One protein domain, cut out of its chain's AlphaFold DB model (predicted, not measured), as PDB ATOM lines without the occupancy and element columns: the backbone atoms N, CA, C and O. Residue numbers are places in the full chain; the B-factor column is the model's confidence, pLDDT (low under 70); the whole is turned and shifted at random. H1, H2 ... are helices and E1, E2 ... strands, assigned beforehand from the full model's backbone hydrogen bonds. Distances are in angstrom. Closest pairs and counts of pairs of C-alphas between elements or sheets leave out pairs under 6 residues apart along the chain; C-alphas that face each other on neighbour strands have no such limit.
ATOM      1  N   ALA A   2     162.288  -4.410 390.844       86.12
ATOM      2  CA  ALA A   2     161.816  -5.702 390.315       86.12
ATOM      3  C   ALA A   2     160.640  -6.317 391.107       86.12
ATOM      4  O   ALA A   2     159.535  -6.442 390.588       86.12
ATOM      5  N   LYS A   3     160.839  -6.572 392.410       86.62
ATOM      6  CA  LYS A   3     159.796  -7.101 393.312       86.62
ATOM      7  C   LYS A   3     158.518  -6.252 393.337       86.62
ATOM      8  O   LYS A   3     157.432  -6.778 393.540       86.62
ATOM      9  N   SER A   4     158.638  -4.930 393.195       88.88
ATOM     10  CA  SER A   4     157.486  -4.025 393.218       88.88
ATOM     11  C   SER A   4     156.683  -4.130 391.927       88.88
ATOM     12  O   SER A   4     155.467  -4.235 392.007       88.88
ATOM     13  N   LEU A   5     157.341  -4.155 390.763       90.56
ATOM     14  CA  LEU A   5     156.676  -4.303 389.461       90.56
ATOM     15  C   LEU A   5     155.919  -5.633 389.358       90.56
ATOM     16  O   LEU A   5     154.766  -5.648 388.931       90.56
ATOM     17  N   GLN A   6     156.507  -6.716 389.878       87.94
ATOM     18  CA  GLN A   6     155.848  -8.022 389.954       87.94
ATOM     19  C   GLN A   6     154.525  -7.972 390.741       87.94
ATOM     20  O   GLN A   6     153.539  -8.581 390.334       87.94
ATOM     21  N   LYS A   7     154.457  -7.204 391.841       91.19
ATOM     22  CA  LYS A   7     153.219  -7.035 392.633       91.19
ATOM     23  C   LYS A   7     152.102  -6.328 391.863       91.19
ATOM     24  O   LYS A   7     150.939  -6.505 392.211       91.19
ATOM     25  N   TYR A   8     152.446  -5.537 390.850       93.69
ATOM     26  CA  TYR A   8     151.486  -4.867 389.974       93.69
ATOM     27  C   TYR A   8     151.138  -5.695 388.726       93.69
ATOM     28  O   TYR A   8     150.388  -5.212 387.883       93.69
ATOM     29  N   GLY A   9     151.646  -6.929 388.606       92.81
ATOM     30  CA  GLY A   9     151.372  -7.800 387.461       92.81
ATOM     31  C   GLY A   9     151.990  -7.307 386.151       92.81
ATOM     32  O   GLY A   9     151.476  -7.627 385.085       92.81
ATOM     33  N   VAL A  10     153.053  -6.502 386.231       94.00
ATOM     34  CA  VAL A  10     153.807  -6.050 385.058       94.00
ATOM     35  C   VAL A  10     154.733  -7.177 384.613       94.00
ATOM     36  O   VAL A  10     155.452  -7.736 385.445       94.00
ATOM     37  N   ASP A  11     154.718  -7.490 383.320       94.00
ATOM     38  CA  ASP A  11     155.690  -8.396 382.708       94.00
ATOM     39  C   ASP A  11     157.014  -7.653 382.490       94.00
ATOM     40  O   ASP A  11     157.026  -6.544 381.948       94.00
ATOM     41  N   VAL A  12     158.114  -8.207 382.997       94.19
ATOM     42  CA  VAL A  12     159.403  -7.508 383.067       94.19
ATOM     43  C   VAL A  12     160.530  -8.450 382.682       94.19
ATOM     44  O   VAL A  12     160.809  -9.413 383.392       94.19
ATOM     45  N   ASP A  13     161.245  -8.081 381.625       95.69
ATOM     46  CA  ASP A  13     162.575  -8.600 381.331       95.69
ATOM     47  C   ASP A  13     163.645  -7.647 381.872       95.69
ATOM     48  O   ASP A  13     163.496  -6.421 381.829       95.69
ATOM     49  N   PHE A  14     164.756  -8.204 382.350       95.38
ATOM     50  CA  PHE A  14     165.876  -7.419 382.860       95.38
ATOM     51  C   PHE A  14     167.050  -7.429 381.885       95.38
ATOM     52  O   PHE A  14     167.461  -8.475 381.384       95.38
ATOM     53  N   PHE A  15     167.612  -6.247 381.652       94.88
ATOM     54  CA  PHE A  15     168.762  -6.027 380.787       94.88
ATOM     55  C   PHE A  15     169.833  -5.250 381.553       94.88
ATOM     56  O   PHE A  15     169.539  -4.221 382.165       94.88
ATOM     57  N   PHE A  16     171.073  -5.727 381.503       92.50
ATOM     58  CA  PHE A  16     172.212  -5.109 382.176       92.50
ATOM     59  C   PHE A  16     173.363  -4.883 381.197       92.50
ATOM     60  O   PHE A  16     173.593  -5.688 380.301       92.50
ATOM     61  N   SER A  17     174.133  -3.812 381.394       89.06
ATOM     62  CA  SER A  17     175.369  -3.592 380.643       89.06
ATOM     63  C   SER A  17     176.450  -2.898 381.476       89.06
ATOM     64  O   SER A  17     176.210  -2.438 382.598       89.06
ATOM     65  N   GLY A  18     177.668  -2.829 380.935       80.25
ATOM     66  CA  GLY A  18     178.757  -2.015 381.478       80.25
ATOM     67  C   GLY A  18     179.713  -2.750 382.419       80.25
ATOM     68  O   GLY A  18     180.674  -2.134 382.887       80.25
ATOM     69  N   ARG A  19     179.489  -4.040 382.696       80.31
ATOM     70  CA  ARG A  19     180.402  -4.915 383.456       80.31
ATOM     71  C   ARG A  19     180.163  -6.389 383.122       80.31
ATOM     72  O   ARG A  19     179.105  -6.735 382.607       80.31
ATOM     73  N   ALA A  20     181.136  -7.242 383.433       81.31
ATOM     74  CA  ALA A  20     181.022  -8.675 383.173       81.31
ATOM     75  C   ALA A  20     179.971  -9.339 384.094       81.31
ATOM     76  O   ALA A  20     179.807  -8.880 385.233       81.31
ATOM     77  N   PRO A  21     179.287 -10.416 383.647       83.94
ATOM     78  CA  PRO A  21     178.261 -11.122 384.421       83.94
ATOM     79  C   PRO A  21     178.685 -11.495 385.850       83.94
ATOM     80  O   PRO A  21     177.899 -11.394 386.789       83.94
ATOM     81  N   GLU A  22     179.949 -11.867 386.039       85.12
ATOM     82  CA  GLU A  22     180.503 -12.314 387.322       85.12
ATOM     83  C   GLU A  22     180.730 -11.158 388.311       85.12
ATOM     84  O   GLU A  22     181.036 -11.385 389.481       85.12
ATOM     85  N   GLN A  23     180.611  -9.910 387.849       82.94
ATOM     86  CA  GLN A  23     180.771  -8.700 388.660       82.94
ATOM     87  C   GLN A  23     179.437  -8.167 389.201       82.94
ATOM     88  O   GLN A  23     179.427  -7.153 389.910       82.94
ATOM     89  N   PHE A  24     178.318  -8.801 388.846       85.00
ATOM     90  CA  PHE A  24     177.023  -8.505 389.442       85.00
ATOM     91  C   PHE A  24     176.815  -9.320 390.725       85.00
ATOM     92  O   PHE A  24     177.285 -10.448 390.857       85.00
ATOM     93  N   PHE A  25     176.096  -8.735 391.677       86.75
ATOM     94  CA  PHE A  25     175.742  -9.339 392.960       86.75
ATOM     95  C   PHE A  25     174.242  -9.147 393.206       86.75
ATOM     96  O   PHE A  25     173.620  -8.298 392.572       86.75
ATOM     97  N   ASP A  26     173.660  -9.958 394.091       84.75
ATOM     98  CA  ASP A  26     172.229  -9.929 394.440       84.75
ATOM     99  C   ASP A  26     171.263 -10.059 393.243       84.75
ATOM    100  O   ASP A  26     170.165  -9.497 393.210       84.75
ATOM    101  N   MET A  27     171.662 -10.852 392.241       88.44
ATOM    102  CA  MET A  27     170.928 -10.987 390.980       88.44
ATOM    103  C   MET A  27     169.708 -11.915 391.047       88.44
ATOM    104  O   MET A  27     168.921 -11.979 390.105       88.44
ATOM    105  N   GLN A  28     169.513 -12.624 392.161       87.69
ATOM    106  CA  GLN A  28     168.474 -13.649 392.302       87.69
ATOM    107  C   GLN A  28     167.062 -13.082 392.106       87.69
ATOM    108  O   GLN A  28     166.169 -13.793 391.657       87.69
ATOM    109  N   CYS A  29     166.851 -11.801 392.426       85.00
ATOM    110  CA  CYS A  29     165.544 -11.161 392.294       85.00
ATOM    111  C   CYS A  29     165.141 -10.827 390.849       85.00
ATOM    112  O   CYS A  29     163.984 -10.464 390.630       85.00
ATOM    113  N   PHE A  30     166.062 -10.948 389.888       88.25
ATOM    114  CA  PHE A  30     165.819 -10.651 388.475       88.25
ATOM    115  C   PHE A  30     165.479 -11.897 387.647       88.25
ATOM    116  O   PHE A  30     164.980 -11.757 386.541       88.25
ATOM    117  N   GLY A  31     165.690 -13.109 388.175       87.81
ATOM    118  CA  GLY A  31     165.402 -14.343 387.440       87.81
ATOM    119  C   GLY A  31     166.268 -14.475 386.185       87.81
ATOM    120  O   GLY A  31     167.493 -14.463 386.285       87.81
ATOM    121  N   GLU A  32     165.634 -14.619 385.020       90.06
ATOM    122  CA  GLU A  32     166.325 -14.586 383.729       90.06
ATOM    123  C   GLU A  32     166.601 -13.136 383.311       90.06
ATOM    124  O   GLU A  32     165.725 -12.274 383.365       90.06
ATOM    125  N   TYR A  33     167.836 -12.860 382.893       93.06
ATOM    126  CA  TYR A  33     168.257 -11.528 382.474       93.06
ATOM    127  C   TYR A  33     169.252 -11.590 381.318       93.06
ATOM    128  O   TYR A  33     170.003 -12.555 381.161       93.06
ATOM    129  N   GLN A  34     169.272 -10.527 380.522       92.75
ATOM    130  CA  GLN A  34     170.240 -10.318 379.452       92.75
ATOM    131  C   GLN A  34     171.397  -9.454 379.960       92.75
ATOM    132  O   GLN A  34     171.188  -8.519 380.738       92.75
ATOM    133  N   VAL A  35     172.618  -9.759 379.518       90.62
ATOM    134  CA  VAL A  35     173.810  -8.957 379.818       90.62
ATOM    135  C   VAL A  35     174.551  -8.652 378.533       90.62
ATOM    136  O   VAL A  35     174.898  -9.568 377.797       90.62
ATOM    137  N   GLU A  36     174.855  -7.378 378.327       87.00
ATOM    138  CA  GLU A  36     175.733  -6.904 377.260       87.00
ATOM    139  C   GLU A  36     176.992  -6.251 377.839       87.00
ATOM    140  O   GLU A  36     177.052  -5.875 379.014       87.00
ATOM    141  N   THR A  37     178.032  -6.096 377.023       79.75
ATOM    142  CA  THR A  37     179.286  -5.487 377.491       79.75
ATOM    143  C   THR A  37     179.096  -3.993 377.739       79.75
ATOM    144  O   THR A  37     179.544  -3.469 378.766       79.75
ATOM    145  N   GLY A  38     178.400  -3.304 376.835       72.69
ATOM    146  CA  GLY A  38     178.096  -1.883 376.939       72.69
ATOM    147  C   GLY A  38     179.333  -0.981 376.981       72.69
ATOM    148  O   GLY A  38     180.446  -1.322 376.565       72.69
ATOM    149  N   LEU A  39     179.140   0.220 377.527       72.31
ATOM    150  CA  LEU A  39     180.213   1.181 377.793       72.31
ATOM    151  C   LEU A  39     180.818   0.925 379.183       72.31
ATOM    152  O   LEU A  39     180.298   1.384 380.197       72.31
ATOM    153  N   THR A  40     181.949   0.221 379.241       62.56
ATOM    154  CA  THR A  40     182.675   0.001 380.504       62.56
ATOM    155  C   THR A  40     183.545   1.209 380.861       62.56
ATOM    156  O   THR A  40     184.512   1.514 380.158       62.56
ATOM    157  N   PHE A  41     183.263   1.879 381.982       56.38
ATOM    158  CA  PHE A  41     184.105   2.970 382.482       56.38
ATOM    159  C   PHE A  41     185.420   2.443 383.067       56.38
ATOM    160  O   PHE A  41     185.445   1.786 384.104       56.38
ATOM    161  N   ALA A  42     186.541   2.787 382.435       53.78
ATOM    162  CA  ALA A  42     187.869   2.505 382.961       53.78
ATOM    163  C   ALA A  42     188.304   3.622 383.928       53.78
ATOM    164  O   ALA A  42     188.605   4.754 383.522       53.78
ATOM    165  N   THR A  43     188.380   3.305 385.218       45.91
ATOM    166  CA  THR A  43     188.989   4.169 386.239       45.91
ATOM    167  C   THR A  43     190.508   3.989 386.260       45.91
ATOM    168  O   THR A  43     190.999   2.864 386.306       45.91
ATOM    169  N   ASN A  44     191.268   5.087 386.247       46.28
ATOM    170  CA  ASN A  44     192.720   5.077 386.458       46.28
ATOM    171  C   ASN A  44     193.083   6.135 387.509       46.28
ATOM    172  O   ASN A  44     192.702   7.295 387.358       46.28
ATOM    173  N   ASN A  45     193.812   5.748 388.561       45.66
ATOM    174  CA  ASN A  45     194.226   6.628 389.664       45.66
ATOM    175  C   ASN A  45     193.082   7.488 390.247       45.66
ATOM    176  O   ASN A  45     193.211   8.705 390.369       45.66
ATOM    177  N   GLY A  46     191.935   6.873 390.557       46.28
ATOM    178  CA  GLY A  46     190.802   7.565 391.193       46.28
ATOM    179  C   GLY A  46     190.044   8.544 390.289       46.28
ATOM    180  O   GLY A  46     189.171   9.267 390.761       46.28
ATOM    181  N   ARG A  47     190.348   8.587 388.985       48.75
ATOM    182  CA  ARG A  47     189.627   9.402 388.000       48.75
ATOM    183  C   ARG A  47     189.119   8.515 386.873       48.75
ATOM    184  O   ARG A  47     189.840   7.657 386.361       48.75
ATOM    185  N   VAL A  48     187.876   8.738 386.456       53.38
ATOM    186  CA  VAL A  48     187.339   8.122 385.238       53.38
ATOM    187  C   VAL A  48     188.161   8.644 384.061       53.38
ATOM    188  O   VAL A  48     188.173   9.843 383.776       53.38
ATOM    189  N   SER A  49     188.894   7.760 383.384       53.59
ATOM    190  CA  SER A  49     189.644   8.134 382.188       53.59
ATOM    191  C   SER A  49     188.727   7.977 380.983       53.59
ATOM    192  O   SER A  49     188.683   6.913 380.370       53.59
ATOM    193  N   MET A  50     187.987   9.035 380.641       52.53
ATOM    194  CA  MET A  50     187.041   9.031 379.512       52.53
ATOM    195  C   MET A  50     187.724   8.624 378.192       52.53
ATOM    196  O   MET A  50     187.176   7.854 377.411       52.53
ATOM    197  N   ALA A  51     188.972   9.064 377.985       45.59
ATOM    198  CA  ALA A  51     189.759   8.747 376.792       45.59
ATOM    199  C   ALA A  51     190.154   7.261 376.699       45.59
ATOM    200  O   ALA A  51     190.092   6.683 375.620       45.59
ATOM    201  N   ARG A  52     190.510   6.605 377.816       44.12
ATOM    202  CA  ARG A  52     190.836   5.163 377.833       44.12
ATOM    203  C   ARG A  52     189.576   4.284 377.885       44.12
ATOM    204  O   ARG A  52     189.587   3.193 377.324       44.12
ATOM    205  N   THR A  53     188.504   4.799 378.489       50.06
ATOM    206  CA  THR A  53     187.138   4.240 378.497       50.06
ATOM    207  C   THR A  53     186.561   4.151 377.083       50.06
ATOM    208  O   THR A  53     185.995   3.126 376.721       50.06
ATOM    209  N   ALA A  54     186.754   5.183 376.255       51.38
ATOM    210  CA  ALA A  54     186.259   5.218 374.877       51.38
ATOM    211  C   ALA A  54     187.105   4.390 373.887       51.38
ATOM    212  O   ALA A  54     186.574   3.864 372.914       51.38
ATOM    213  N   TRP A  55     188.422   4.272 374.106       43.31
ATOM    214  CA  TRP A  55     189.344   3.726 373.095       43.31
ATOM    215  C   TRP A  55     189.596   2.225 373.150       43.31
ATOM    216  O   TRP A  55     190.058   1.675 372.154       43.31
ATOM    217  N   LYS A  56     189.359   1.554 374.284       47.31
ATOM    218  CA  LYS A  56     189.793   0.158 374.413       47.31
ATOM    219  C   LYS A  56     188.768  -0.911 374.057       47.31
ATOM    220  O   LYS A  56     189.247  -2.019 373.897       47.31
ATOM    221  N   ASN A  57     187.461  -0.621 373.919       54.19
ATOM    222  CA  ASN A  57     186.461  -1.589 373.397       54.19
ATOM    223  C   ASN A  57     184.997  -1.092 373.270       54.19
ATOM    224  O   ASN A  57     184.126  -1.888 372.939       54.19
ATOM    225  N   SER A  58     184.665   0.174 373.545       67.06
ATOM    226  CA  SER A  58     183.289   0.513 373.949       67.06
ATOM    227  C   SER A  58     182.377   1.117 372.876       67.06
ATOM    228  O   SER A  58     181.184   0.864 372.920       67.06
ATOM    229  N   VAL A  59     182.872   1.884 371.894       74.31
ATOM    230  CA  VAL A  59     181.967   2.571 370.942       74.31
ATOM    231  C   VAL A  59     181.423   1.650 369.837       74.31
ATOM    232  O   VAL A  59     180.208   1.629 369.650       74.31
ATOM    233  N   PRO A  60     182.246   0.868 369.105       80.81
ATOM    234  CA  PRO A  60     181.719  -0.062 368.105       80.81
ATOM    235  C   PRO A  60     180.836  -1.150 368.724       80.81
ATOM    236  O   PRO A  60     179.806  -1.483 368.149       80.81
ATOM    237  N   SER A  61     181.209  -1.648 369.907       82.19
ATOM    238  CA  SER A  61     180.422  -2.626 370.666       82.19
ATOM    239  C   SER A  61     179.086  -2.032 371.095       82.19
ATOM    240  O   SER A  61     178.063  -2.605 370.759       82.19
ATOM    241  N   LEU A  62     179.072  -0.825 371.679       84.44
ATOM    242  CA  LEU A  62     177.826  -0.129 372.013       84.44
ATOM    243  C   LEU A  62     176.905   0.001 370.797       84.44
ATOM    244  O   LEU A  62     175.710  -0.252 370.902       84.44
ATOM    245  N   LEU A  63     177.447   0.398 369.640       88.06
ATOM    246  CA  LEU A  63     176.662   0.509 368.409       88.06
ATOM    247  C   LEU A  63     176.138  -0.851 367.947       88.06
ATOM    248  O   LEU A  63     174.999  -0.937 367.498       88.06
ATOM    249  N   HIS A  64     176.953  -1.902 368.028       90.81
ATOM    250  CA  HIS A  64     176.533  -3.254 367.685       90.81
ATOM    251  C   HIS A  64     175.416  -3.742 368.616       90.81
ATOM    252  O   HIS A  64     174.350  -4.090 368.128       90.81
ATOM    253  N   GLU A  65     175.614  -3.672 369.930       91.81
ATOM    254  CA  GLU A  65     174.653  -4.098 370.957       91.81
ATOM    255  C   GLU A  65     173.344  -3.300 370.858       91.81
ATOM    256  O   GLU A  65     172.261  -3.876 370.821       91.81
ATOM    257  N   THR A  66     173.435  -1.977 370.677       93.75
ATOM    258  CA  THR A  66     172.274  -1.106 370.413       93.75
ATOM    259  C   THR A  66     171.504  -1.563 369.176       93.75
ATOM    260  O   THR A  66     170.275  -1.463 369.126       93.75
ATOM    261  N   ASN A  67     172.223  -2.019 368.144       93.88
ATOM    262  CA  ASN A  67     171.608  -2.458 366.903       93.88
ATOM    263  C   ASN A  67     170.987  -3.853 366.996       93.88
ATOM    264  O   ASN A  67     169.969  -4.082 366.337       93.88
ATOM    265  N   SER A  68     171.586  -4.731 367.797       94.50
ATOM    266  CA  SER A  68     171.174  -6.118 368.014       94.50
ATOM    267  C   SER A  68     170.025  -6.256 369.013       94.50
ATOM    268  O   SER A  68     169.258  -7.210 368.911       94.50
ATOM    269  N   LEU A  69     169.876  -5.317 369.953       96.12
ATOM    270  CA  LEU A  69     168.800  -5.341 370.939       96.12
ATOM    271  C   LEU A  69     167.444  -5.038 370.281       96.12
ATOM    272  O   LEU A  69     167.167  -3.894 369.911       96.12
ATOM    273  N   ASP A  70     166.602  -6.062 370.144       96.50
ATOM    274  CA  ASP A  70     165.223  -5.955 369.656       96.50
ATOM    275  C   ASP A  70     164.274  -5.612 370.809       96.50
ATOM    276  O   ASP A  70     164.169  -6.348 371.795       96.50
ATOM    277  N   LEU A  71     163.589  -4.476 370.680       97.69
ATOM    278  CA  LEU A  71     162.636  -3.977 371.661       97.69
ATOM    279  C   LEU A  71     161.184  -4.020 371.165       97.69
ATOM    280  O   LEU A  71     160.294  -3.525 371.853       97.69
ATOM    281  N   SER A  72     160.922  -4.611 369.998       96.50
ATOM    282  CA  SER A  72     159.600  -4.609 369.349       96.50
ATOM    283  C   SER A  72     158.478  -5.241 370.181       96.50
ATOM    284  O   SER A  72     157.307  -4.942 369.957       96.50
ATOM    285  N   ARG A  73     158.828  -6.097 371.148       96.88
ATOM    286  CA  ARG A  73     157.881  -6.744 372.067       96.88
ATOM    287  C   ARG A  73     157.522  -5.916 373.306       96.88
ATOM    288  O   ARG A  73     156.681  -6.365 374.075       96.88
ATOM    289  N   TYR A  74     158.173  -4.774 373.532       97.50
ATOM    290  CA  TYR A  74     157.975  -3.968 374.737       97.50
ATOM    291  C   TYR A  74     157.201  -2.691 374.438       97.50
ATOM    292  O   TYR A  74     157.516  -1.959 373.500       97.50
ATOM    293  N   ASP A  75     156.265  -2.363 375.321       97.25
ATOM    294  CA  ASP A  75     155.559  -1.081 375.289       97.25
ATOM    295  C   ASP A  75     156.383   0.056 375.924       97.25
ATOM    296  O   ASP A  75     156.155   1.237 375.645       97.25
ATOM    297  N   LEU A  76     157.332  -0.289 376.806       97.69
ATOM    298  CA  LEU A  76     158.077   0.662 377.627       97.69
ATOM    299  C   LEU A  76     159.480   0.158 377.993       97.69
ATOM    300  O   LEU A  76     159.657  -1.001 378.360       97.69
ATOM    301  N   VAL A  77     160.458   1.069 378.009       98.06
ATOM    302  CA  VAL A  77     161.797   0.848 378.578       98.06
ATOM    303  C   VAL A  77     161.994   1.694 379.838       98.06
ATOM    304  O   VAL A  77     161.965   2.924 379.785       98.06
ATOM    305  N   LEU A  78     162.250   1.042 380.975       96.88
ATOM    306  CA  LEU A  78     162.741   1.697 382.193       96.88
ATOM    307  C   LEU A  78     164.272   1.659 382.211       96.88
ATOM    308  O   LEU A  78     164.864   0.594 382.063       96.88
ATOM    309  N   ASN A  79     164.915   2.810 382.395       95.81
ATOM    310  CA  ASN A  79     166.357   2.953 382.197       95.81
ATOM    311  C   ASN A  79     167.062   3.656 383.376       95.81
ATOM    312  O   ASN A  79     166.712   4.776 383.752       95.81
ATOM    313  N   ASP A  80     168.114   3.048 383.924       93.19
ATOM    314  CA  ASP A  80     168.954   3.651 384.975       93.19
ATOM    315  C   ASP A  80     170.260   4.221 384.394       93.19
ATOM    316  O   ASP A  80     171.365   3.797 384.723       93.19
ATOM    317  N   PHE A  81     170.125   5.158 383.449       91.50
ATOM    318  CA  PHE A  81     171.249   5.787 382.741       91.50
ATOM    319  C   PHE A  81     172.142   4.772 381.993       91.50
ATOM    320  O   PHE A  81     173.355   4.950 381.880       91.50
ATOM    321  N   GLU A  82     171.533   3.710 381.464       93.00
ATOM    322  CA  GLU A  82     172.197   2.637 380.718       93.00
ATOM    323  C   GLU A  82     172.141   2.947 379.204       93.00
ATOM    324  O   GLU A  82     171.053   3.154 378.663       93.00
ATOM    325  N   PRO A  83     173.280   3.045 378.495       92.00
ATOM    326  CA  PRO A  83     173.306   3.612 377.148       92.00
ATOM    327  C   PRO A  83     172.753   2.689 376.048       92.00
ATOM    328  O   PRO A  83     172.167   3.204 375.096       92.00
ATOM    329  N   VAL A  84     172.911   1.365 376.137       94.44
ATOM    330  CA  VAL A  84     172.507   0.419 375.077       94.44
ATOM    331  C   VAL A  84     170.990   0.424 374.899       94.44
ATOM    332  O   VAL A  84     170.491   0.725 373.811       94.44
ATOM    333  N   SER A  85     170.243   0.153 375.969       96.44
ATOM    334  CA  SER A  85     168.777   0.121 375.956       96.44
ATOM    335  C   SER A  85     168.175   1.495 375.665       96.44
ATOM    336  O   SER A  85     167.194   1.585 374.931       96.44
ATOM    337  N   ALA A  86     168.795   2.578 376.146       96.25
ATOM    338  CA  ALA A  86     168.357   3.945 375.870       96.25
ATOM    339  C   ALA A  86     168.446   4.293 374.374       96.25
ATOM    340  O   ALA A  86     167.485   4.778 373.767       96.25
ATOM    341  N   TRP A  87     169.588   4.008 373.739       96.38
ATOM    342  CA  TRP A  87     169.747   4.237 372.303       96.38
ATOM    343  C   TRP A  87     168.910   3.273 371.460       96.38
ATOM    344  O   TRP A  87     168.372   3.691 370.431       96.38
ATOM    345  N   ALA A  88     168.750   2.021 371.895       97.44
ATOM    346  CA  ALA A  88     167.905   1.048 371.215       97.44
ATOM    347  C   ALA A  88     166.432   1.484 371.233       97.44
ATOM    348  O   ALA A  88     165.788   1.441 370.182       97.44
ATOM    349  N   ALA A  89     165.933   1.967 372.379       98.06
ATOM    350  CA  ALA A  89     164.568   2.465 372.543       98.06
ATOM    351  C   ALA A  89     164.318   3.674 371.642       98.06
ATOM    352  O   ALA A  89     163.395   3.670 370.826       98.06
ATOM    353  N   LYS A  90     165.230   4.654 371.683       97.38
ATOM    354  CA  LYS A  90     165.168   5.838 370.820       97.38
ATOM    355  C   LYS A  90     165.162   5.483 369.332       97.38
ATOM    356  O   LYS A  90     164.416   6.083 368.564       97.38
ATOM    357  N   ARG A  91     166.006   4.536 368.912       97.19
ATOM    358  CA  ARG A  91     166.101   4.090 367.512       97.19
ATOM    359  C   ARG A  91     164.819   3.400 367.044       97.19
ATOM    360  O   ARG A  91     164.427   3.587 365.898       97.19
ATOM    361  N   GLN A  92     164.203   2.603 367.912       98.12
ATOM    362  CA  GLN A  92     163.014   1.804 367.601       98.12
ATOM    363  C   GLN A  92     161.697   2.544 367.870       98.12
ATOM    364  O   GLN A  92     160.638   2.039 367.515       98.12
ATOM    365  N   GLY A  93     161.750   3.743 368.459       97.62
ATOM    366  CA  GLY A  93     160.565   4.526 368.810       97.62
ATOM    367  C   GLY A  93     159.782   3.958 369.998       97.62
ATOM    368  O   GLY A  93     158.597   4.251 370.132       97.62
ATOM    369  N   VAL A  94     160.426   3.148 370.845       98.38
ATOM    370  CA  VAL A  94     159.820   2.610 372.071       98.38
ATOM    371  C   VAL A  94     159.928   3.660 373.172       98.38
ATOM    372  O   VAL A  94     161.004   4.216 373.391       98.38
ATOM    373  N   THR A  95     158.820   3.919 373.870       98.38
ATOM    374  CA  THR A  95     158.781   4.934 374.932       98.38
ATOM    375  C   THR A  95     159.733   4.553 376.062       98.38
ATOM    376  O   THR A  95     159.740   3.416 376.532       98.38
ATOM    377  N   SER A  96     160.520   5.517 376.531       98.06
ATOM    378  CA  SER A  96     161.558   5.299 377.535       98.06
ATOM    379  C   SER A  96     161.466   6.278 378.707       98.06
ATOM    380  O   SER A  96     161.290   7.489 378.537       98.06
ATOM    381  N   ILE A  97     161.613   5.753 379.925       97.19
ATOM    382  CA  ILE A  97     161.621   6.532 381.166       97.19
ATOM    383  C   ILE A  97     162.932   6.270 381.895       97.19
ATOM    384  O   ILE A  97     163.212   5.139 382.292       97.19
ATOM    385  N   SER A  98     163.725   7.318 382.127       95.06
ATOM    386  CA  SER A  98     164.861   7.211 383.038       95.06
ATOM    387  C   SER A  98     164.418   7.375 384.481       95.06
ATOM    388  O   SER A  98     163.693   8.318 384.788       95.06
ATOM    389  N   VAL A  99     164.919   6.513 385.365       94.62
ATOM    390  CA  VAL A  99     164.830   6.679 386.818       94.62
ATOM    391  C   VAL A  99     166.245   6.601 387.376       94.62
ATOM    392  O   VAL A  99     166.763   5.512 387.576       94.62
ATOM    393  N   SER A 100     166.892   7.752 387.564       92.38
ATOM    394  CA  SER A 100     168.315   7.802 387.927       92.38
ATOM    395  C   SER A 100     168.689   9.096 388.650       92.38
ATOM    396  O   SER A 100     167.992  10.113 388.578       92.38
ATOM    397  N   HIS A 101     169.843   9.101 389.316       90.62
ATOM    398  CA  HIS A 101     170.425  10.340 389.836       90.62
ATOM    399  C   HIS A 101     170.819  11.301 388.700       90.62
ATOM    400  O   HIS A 101     170.614  12.510 388.782       90.62
ATOM    401  N   GLN A 102     171.333  10.766 387.594       90.44
ATOM    402  CA  GLN A 102     171.787  11.518 386.427       90.44
ATOM    403  C   GLN A 102     170.637  12.283 385.765       90.44
ATOM    404  O   GLN A 102     170.840  13.408 385.307       90.44
ATOM    405  N   ALA A 103     169.416  11.741 385.791       91.31
ATOM    406  CA  ALA A 103     168.222  12.460 385.358       91.31
ATOM    407  C   ALA A 103     167.946  13.721 386.204       91.31
ATOM    408  O   ALA A 103     167.501  14.726 385.652       91.31
ATOM    409  N   ALA A 104     168.283  13.733 387.501       91.44
ATOM    410  CA  ALA A 104     168.145  14.926 388.347       91.44
ATOM    411  C   ALA A 104     169.136  16.033 387.955       91.44
ATOM    412  O   ALA A 104     168.837  17.220 388.089       91.44
ATOM    413  N   LEU A 105     170.294  15.656 387.402       89.44
ATOM    414  CA  LEU A 105     171.330  16.593 386.959       89.44
ATOM    415  C   LEU A 105     170.948  17.373 385.691       89.44
ATOM    416  O   LEU A 105     171.672  18.296 385.312       89.44
ATOM    417  N   LYS A 106     169.815  17.041 385.056       86.44
ATOM    418  CA  LYS A 106     169.224  17.845 383.975       86.44
ATOM    419  C   LYS A 106     168.597  19.147 384.484       86.44
ATOM    420  O   LYS A 106     168.456  20.090 383.714       86.44
ATOM    421  N   TYR A 107     168.255  19.223 385.770       88.88
ATOM    422  CA  TYR A 107     167.792  20.456 386.401       88.88
ATOM    423  C   TYR A 107     168.968  21.343 386.840       88.88
ATOM    424  O   TYR A 107     170.126  20.912 386.893       88.88
ATOM    425  N   ALA A 108     168.669  22.595 387.197       87.75
ATOM    426  CA  ALA A 108     169.639  23.544 387.747       87.75
ATOM    427  C   ALA A 108     169.924  23.263 389.238       87.75
ATOM    428  O   ALA A 108     169.788  24.133 390.097       87.75
ATOM    429  N   VAL A 109     170.270  22.015 389.553       87.56
ATOM    430  CA  VAL A 109     170.743  21.610 390.882       87.56
ATOM    431  C   VAL A 109     172.220  21.990 391.051       87.56
ATOM    432  O   VAL A 109     172.944  22.024 390.054       87.56
ATOM    433  N   PRO A 110     172.706  22.253 392.280       83.19
ATOM    434  CA  PRO A 110     174.117  22.539 392.513       83.19
ATOM    435  C   PRO A 110     175.013  21.403 392.004       83.19
ATOM    436  O   PRO A 110     174.877  20.255 392.424       83.19
ATOM    437  N   LYS A 111     175.943  21.730 391.105       79.62
ATOM    438  CA  LYS A 111     176.877  20.784 390.487       79.62
ATOM    439  C   LYS A 111     178.302  21.309 390.618       79.62
ATOM    440  O   LYS A 111     178.577  22.476 390.356       79.62
ATOM    441  N   VAL A 112     179.225  20.440 391.019       71.56
ATOM    442  CA  VAL A 112     180.655  20.771 391.067       71.56
ATOM    443  C   VAL A 112     181.272  20.465 389.703       71.56
ATOM    444  O   VAL A 112     181.140  19.352 389.201       71.56
ATOM    445  N   GLY A 113     181.970  21.437 389.111       66.19
ATOM    446  CA  GLY A 113     182.677  21.239 387.842       66.19
ATOM    447  C   GLY A 113     181.766  21.211 386.613       66.19
ATOM    448  O   GLY A 113     182.007  20.421 385.697       66.19
ATOM    449  N   GLU A 114     180.721  22.046 386.580       63.50
ATOM    450  CA  GLU A 114     179.915  22.222 385.369       63.50
ATOM    451  C   GLU A 114     180.804  22.634 384.188       63.50
ATOM    452  O   GLU A 114     181.578  23.588 384.235       63.50
ATOM    453  N   SER A 115     180.708  21.852 383.122       67.88
ATOM    454  CA  SER A 115     181.365  22.082 381.846       67.88
ATOM    455  C   SER A 115     180.375  21.686 380.768       67.88
ATOM    456  O   SER A 115     179.639  20.709 380.932       67.88
ATOM    457  N   TRP A 116     180.406  22.387 379.640       66.75
ATOM    458  CA  TRP A 116     179.623  22.039 378.457       66.75
ATOM    459  C   TRP A 116     179.798  20.568 378.037       66.75
ATOM    460  O   TRP A 116     178.870  19.933 377.539       66.75
ATOM    461  N   PHE A 117     180.980  19.986 378.283       65.69
ATOM    462  CA  PHE A 117     181.225  18.565 378.031       65.69
ATOM    463  C   PHE A 117     180.372  17.652 378.925       65.69
ATOM    464  O   PHE A 117     179.806  16.674 378.440       65.69
ATOM    465  N   ASN A 118     180.244  17.982 380.212       72.62
ATOM    466  CA  ASN A 118     179.457  17.200 381.167       72.62
ATOM    467  C   ASN A 118     177.962  17.283 380.844       72.62
ATOM    468  O   ASN A 118     177.258  16.281 380.919       72.62
ATOM    469  N   GLU A 119     177.494  18.453 380.417       77.69
ATOM    470  CA  GLU A 119     176.113  18.651 379.980       77.69
ATOM    471  C   GLU A 119     175.789  17.813 378.736       77.69
ATOM    472  O   GLU A 119     174.780  17.106 378.695       77.69
ATOM    473  N   LYS A 120     176.678  17.812 377.735       78.50
ATOM    474  CA  LYS A 120     176.527  16.937 376.568       78.50
ATOM    475  C   LYS A 120     176.539  15.464 376.953       78.50
ATOM    476  O   LYS A 120     175.704  14.712 376.460       78.50
ATOM    477  N   LEU A 121     177.446  15.050 377.830       80.25
ATOM    478  CA  LEU A 121     177.488  13.667 378.290       80.25
ATOM    479  C   LEU A 121     176.154  13.264 378.938       80.25
ATOM    480  O   LEU A 121     175.577  12.260 378.544       80.25
ATOM    481  N   LEU A 122     175.609  14.077 379.847       79.62
ATOM    482  CA  LEU A 122     174.315  13.807 380.490       79.62
ATOM    483  C   LEU A 122     173.152  13.703 379.493       79.62
ATOM    484  O   LEU A 122     172.231  12.916 379.702       79.62
ATOM    485  N   ASN A 123     173.192  14.480 378.410       82.50
ATOM    486  CA  ASN A 123     172.115  14.521 377.422       82.50
ATOM    487  C   ASN A 123     172.203  13.425 376.350       82.50
ATOM    488  O   ASN A 123     171.168  13.013 375.827       82.50
ATOM    489  N   TYR A 124     173.408  12.958 376.010       87.44
ATOM    490  CA  TYR A 124     173.618  12.017 374.901       87.44
ATOM    491  C   TYR A 124     174.076  10.623 375.330       87.44
ATOM    492  O   TYR A 124     174.045   9.714 374.506       87.44
ATOM    493  N   PHE A 125     174.502  10.425 376.579       88.50
ATOM    494  CA  PHE A 125     174.958   9.111 377.030       88.50
ATOM    495  C   PHE A 125     173.819   8.082 377.016       88.50
ATOM    496  O   PHE A 125     173.941   7.064 376.345       88.50
ATOM    497  N   ALA A 126     172.697   8.392 377.668       92.25
ATOM    498  CA  ALA A 126     171.502   7.551 377.714       92.25
ATOM    499  C   ALA A 126     170.254   8.415 377.431       92.25
ATOM    500  O   ALA A 126     169.677   9.000 378.354       92.25
ATOM    501  N   PRO A 127     169.877   8.603 376.152       94.38
ATOM    502  CA  PRO A 127     168.729   9.432 375.803       94.38
ATOM    503  C   PRO A 127     167.410   8.741 376.172       94.38
ATOM    504  O   PRO A 127     167.233   7.562 375.894       94.38
ATOM    505  N   VAL A 128     166.472   9.496 376.745       95.44
ATOM    506  CA  VAL A 128     165.141   9.007 377.139       95.44
ATOM    507  C   VAL A 128     164.058  10.045 376.858       95.44
ATOM    508  O   VAL A 128     164.367  11.241 376.809       95.44
ATOM    509  N   ASP A 129     162.807   9.603 376.736       96.50
ATOM    510  CA  ASP A 129     161.642  10.472 376.511       96.50
ATOM    511  C   ASP A 129     161.218  11.196 377.793       96.50
ATOM    512  O   ASP A 129     160.962  12.401 377.788       96.50
ATOM    513  N   ILE A 130     161.194  10.470 378.914       95.62
ATOM    514  CA  ILE A 130     160.813  10.996 380.229       95.62
ATOM    515  C   ILE A 130     161.983  10.801 381.192       95.62
ATOM    516  O   ILE A 130     162.539   9.713 381.302       95.62
ATOM    517  N   ALA A 131     162.376  11.850 381.914       93.88
ATOM    518  CA  ALA A 131     163.481  11.797 382.869       93.88
ATOM    519  C   ALA A 131     162.973  12.032 384.297       93.88
ATOM    520  O   ALA A 131     162.637  13.157 384.661       93.88
ATOM    521  N   LEU A 132     162.942  10.974 385.109       94.31
ATOM    522  CA  LEU A 132     162.607  11.021 386.530       94.31
ATOM    523  C   LEU A 132     163.899  11.023 387.353       94.31
ATOM    524  O   LEU A 132     164.526   9.992 387.605       94.31
ATOM    525  N   GLY A 133     164.324  12.222 387.743       93.38
ATOM    526  CA  GLY A 133     165.502  12.415 388.580       93.38
ATOM    527  C   GLY A 133     165.290  11.931 390.008       93.38
ATOM    528  O   GLY A 133     164.214  12.137 390.561       93.38
ATOM    529  N   CYS A 134     166.331  11.367 390.624       93.50
ATOM    530  CA  CYS A 134     166.359  11.021 392.048       93.50
ATOM    531  C   CYS A 134     167.463  11.802 392.776       93.50
ATOM    532  O   CYS A 134     168.621  11.758 392.363       93.50
TER     533      CYS A 134
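AT A GLANCE: This is residues 2 to 134 of the 176 residues of an uncharacterized protein of Shewanella benthica KT99 (UniProt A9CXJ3). A small slab of three parallel strands, E3, E4 and E5, has H5 packed over one face, and H4 packs on H5. A second, smaller pair of parallel strands, E1 and E2, lies away from that slab; residues 4 to 9 and 108 to 117 stick out. The 133 printed residues hold seven named helices and five named strands, in the order H1 E1 H2 E2 H3 H4 E3 H5 E4 H6 H7 E5, a mixed class. The larger sheet runs E3 E4 E5. The whole is compact, with a radius of gyration of the C-alphas of 15.5 A and spans of 43 by 33 by 30 A.

IN THESE COORDINATES: H1, residues 2 to 7, begins at C-alpha 2 (161.816, -5.702, 390.315). E1 is residues 14 to 16, H2 27 to 30, E2 33 to 35 and H3 50 to 55. H4, residues 59 to 68, is 14.2 A long and begins at C-alpha 59 (181.967, 2.571, 370.942). E3 is residues 76 to 79, and H5, residues 83 to 92, is 14.2 A long. E4, residues 95 to 100, is 16.4 A long, and H6, residues 101 to 104, follows directly. H7, residues 116 to 124, is 12.2 A long. E5, residues 130 to 133, ends at C-alpha 133 (165.502, 12.415, 388.580).

HOW THE PARTS SIT: E4 is the inner strand, parallel to E3 at 24 degrees, with N 77 and O 95 within hydrogen-bond range at 2.9 A. E4 and E5 are parallel at 8 degrees, with N 98 and O 130 at 2.8 A. H5 is on this sheet at a height of 9.2 A, over E3 and E4, its closest C-alphas to E4 being those of Ala 89 and Ser 96, 6.5 A apart. H6 lies on the same face, only just over E5, with 3 of its C-alphas falling on that strand. H7 is not on the sheet; it is close to H6 but not clearly touching, the C-alphas of Gln 102 and Leu 122 being 6.8 A apart. H4 and H5 touch, closest at the C-alphas of Thr 66 and Val 84, 4.9 A, at a steep tilt of 47 degrees, the same way. H3 and H4 meet only through their link. E1 and E2 are parallel at 18 degrees, with N 16 and O 34 at 2.9 A, and both are apart from E3, E4 and E5. H1 and H2 only just touch, with 3 pairs of C-alphas within 8 A, the closest those of Ala 2 and Phe 30, 6.6 A. E1 H2 E2, E3 H5 E4 and E4 H6 H7 E5 are strand-helix-strand units, two parallel neighbour strands with helices between, each with a right-handed crossover. Every O i to N i+4 pair is within hydrogen-bond range in H1, H3, H4, H5 and H7; H2 and H6 are too short for one.

THE WHOLE: The C-alphas farthest apart are those of Gly 9 and Asn 45, 45.3 A. The printed part has no cut. The links E2 to H3, residues 36 to 49, and H6 to H7 are long. The mean pLDDT of the printed part is 83.6; residues 40 to 58 and 113 to 117 are under 70.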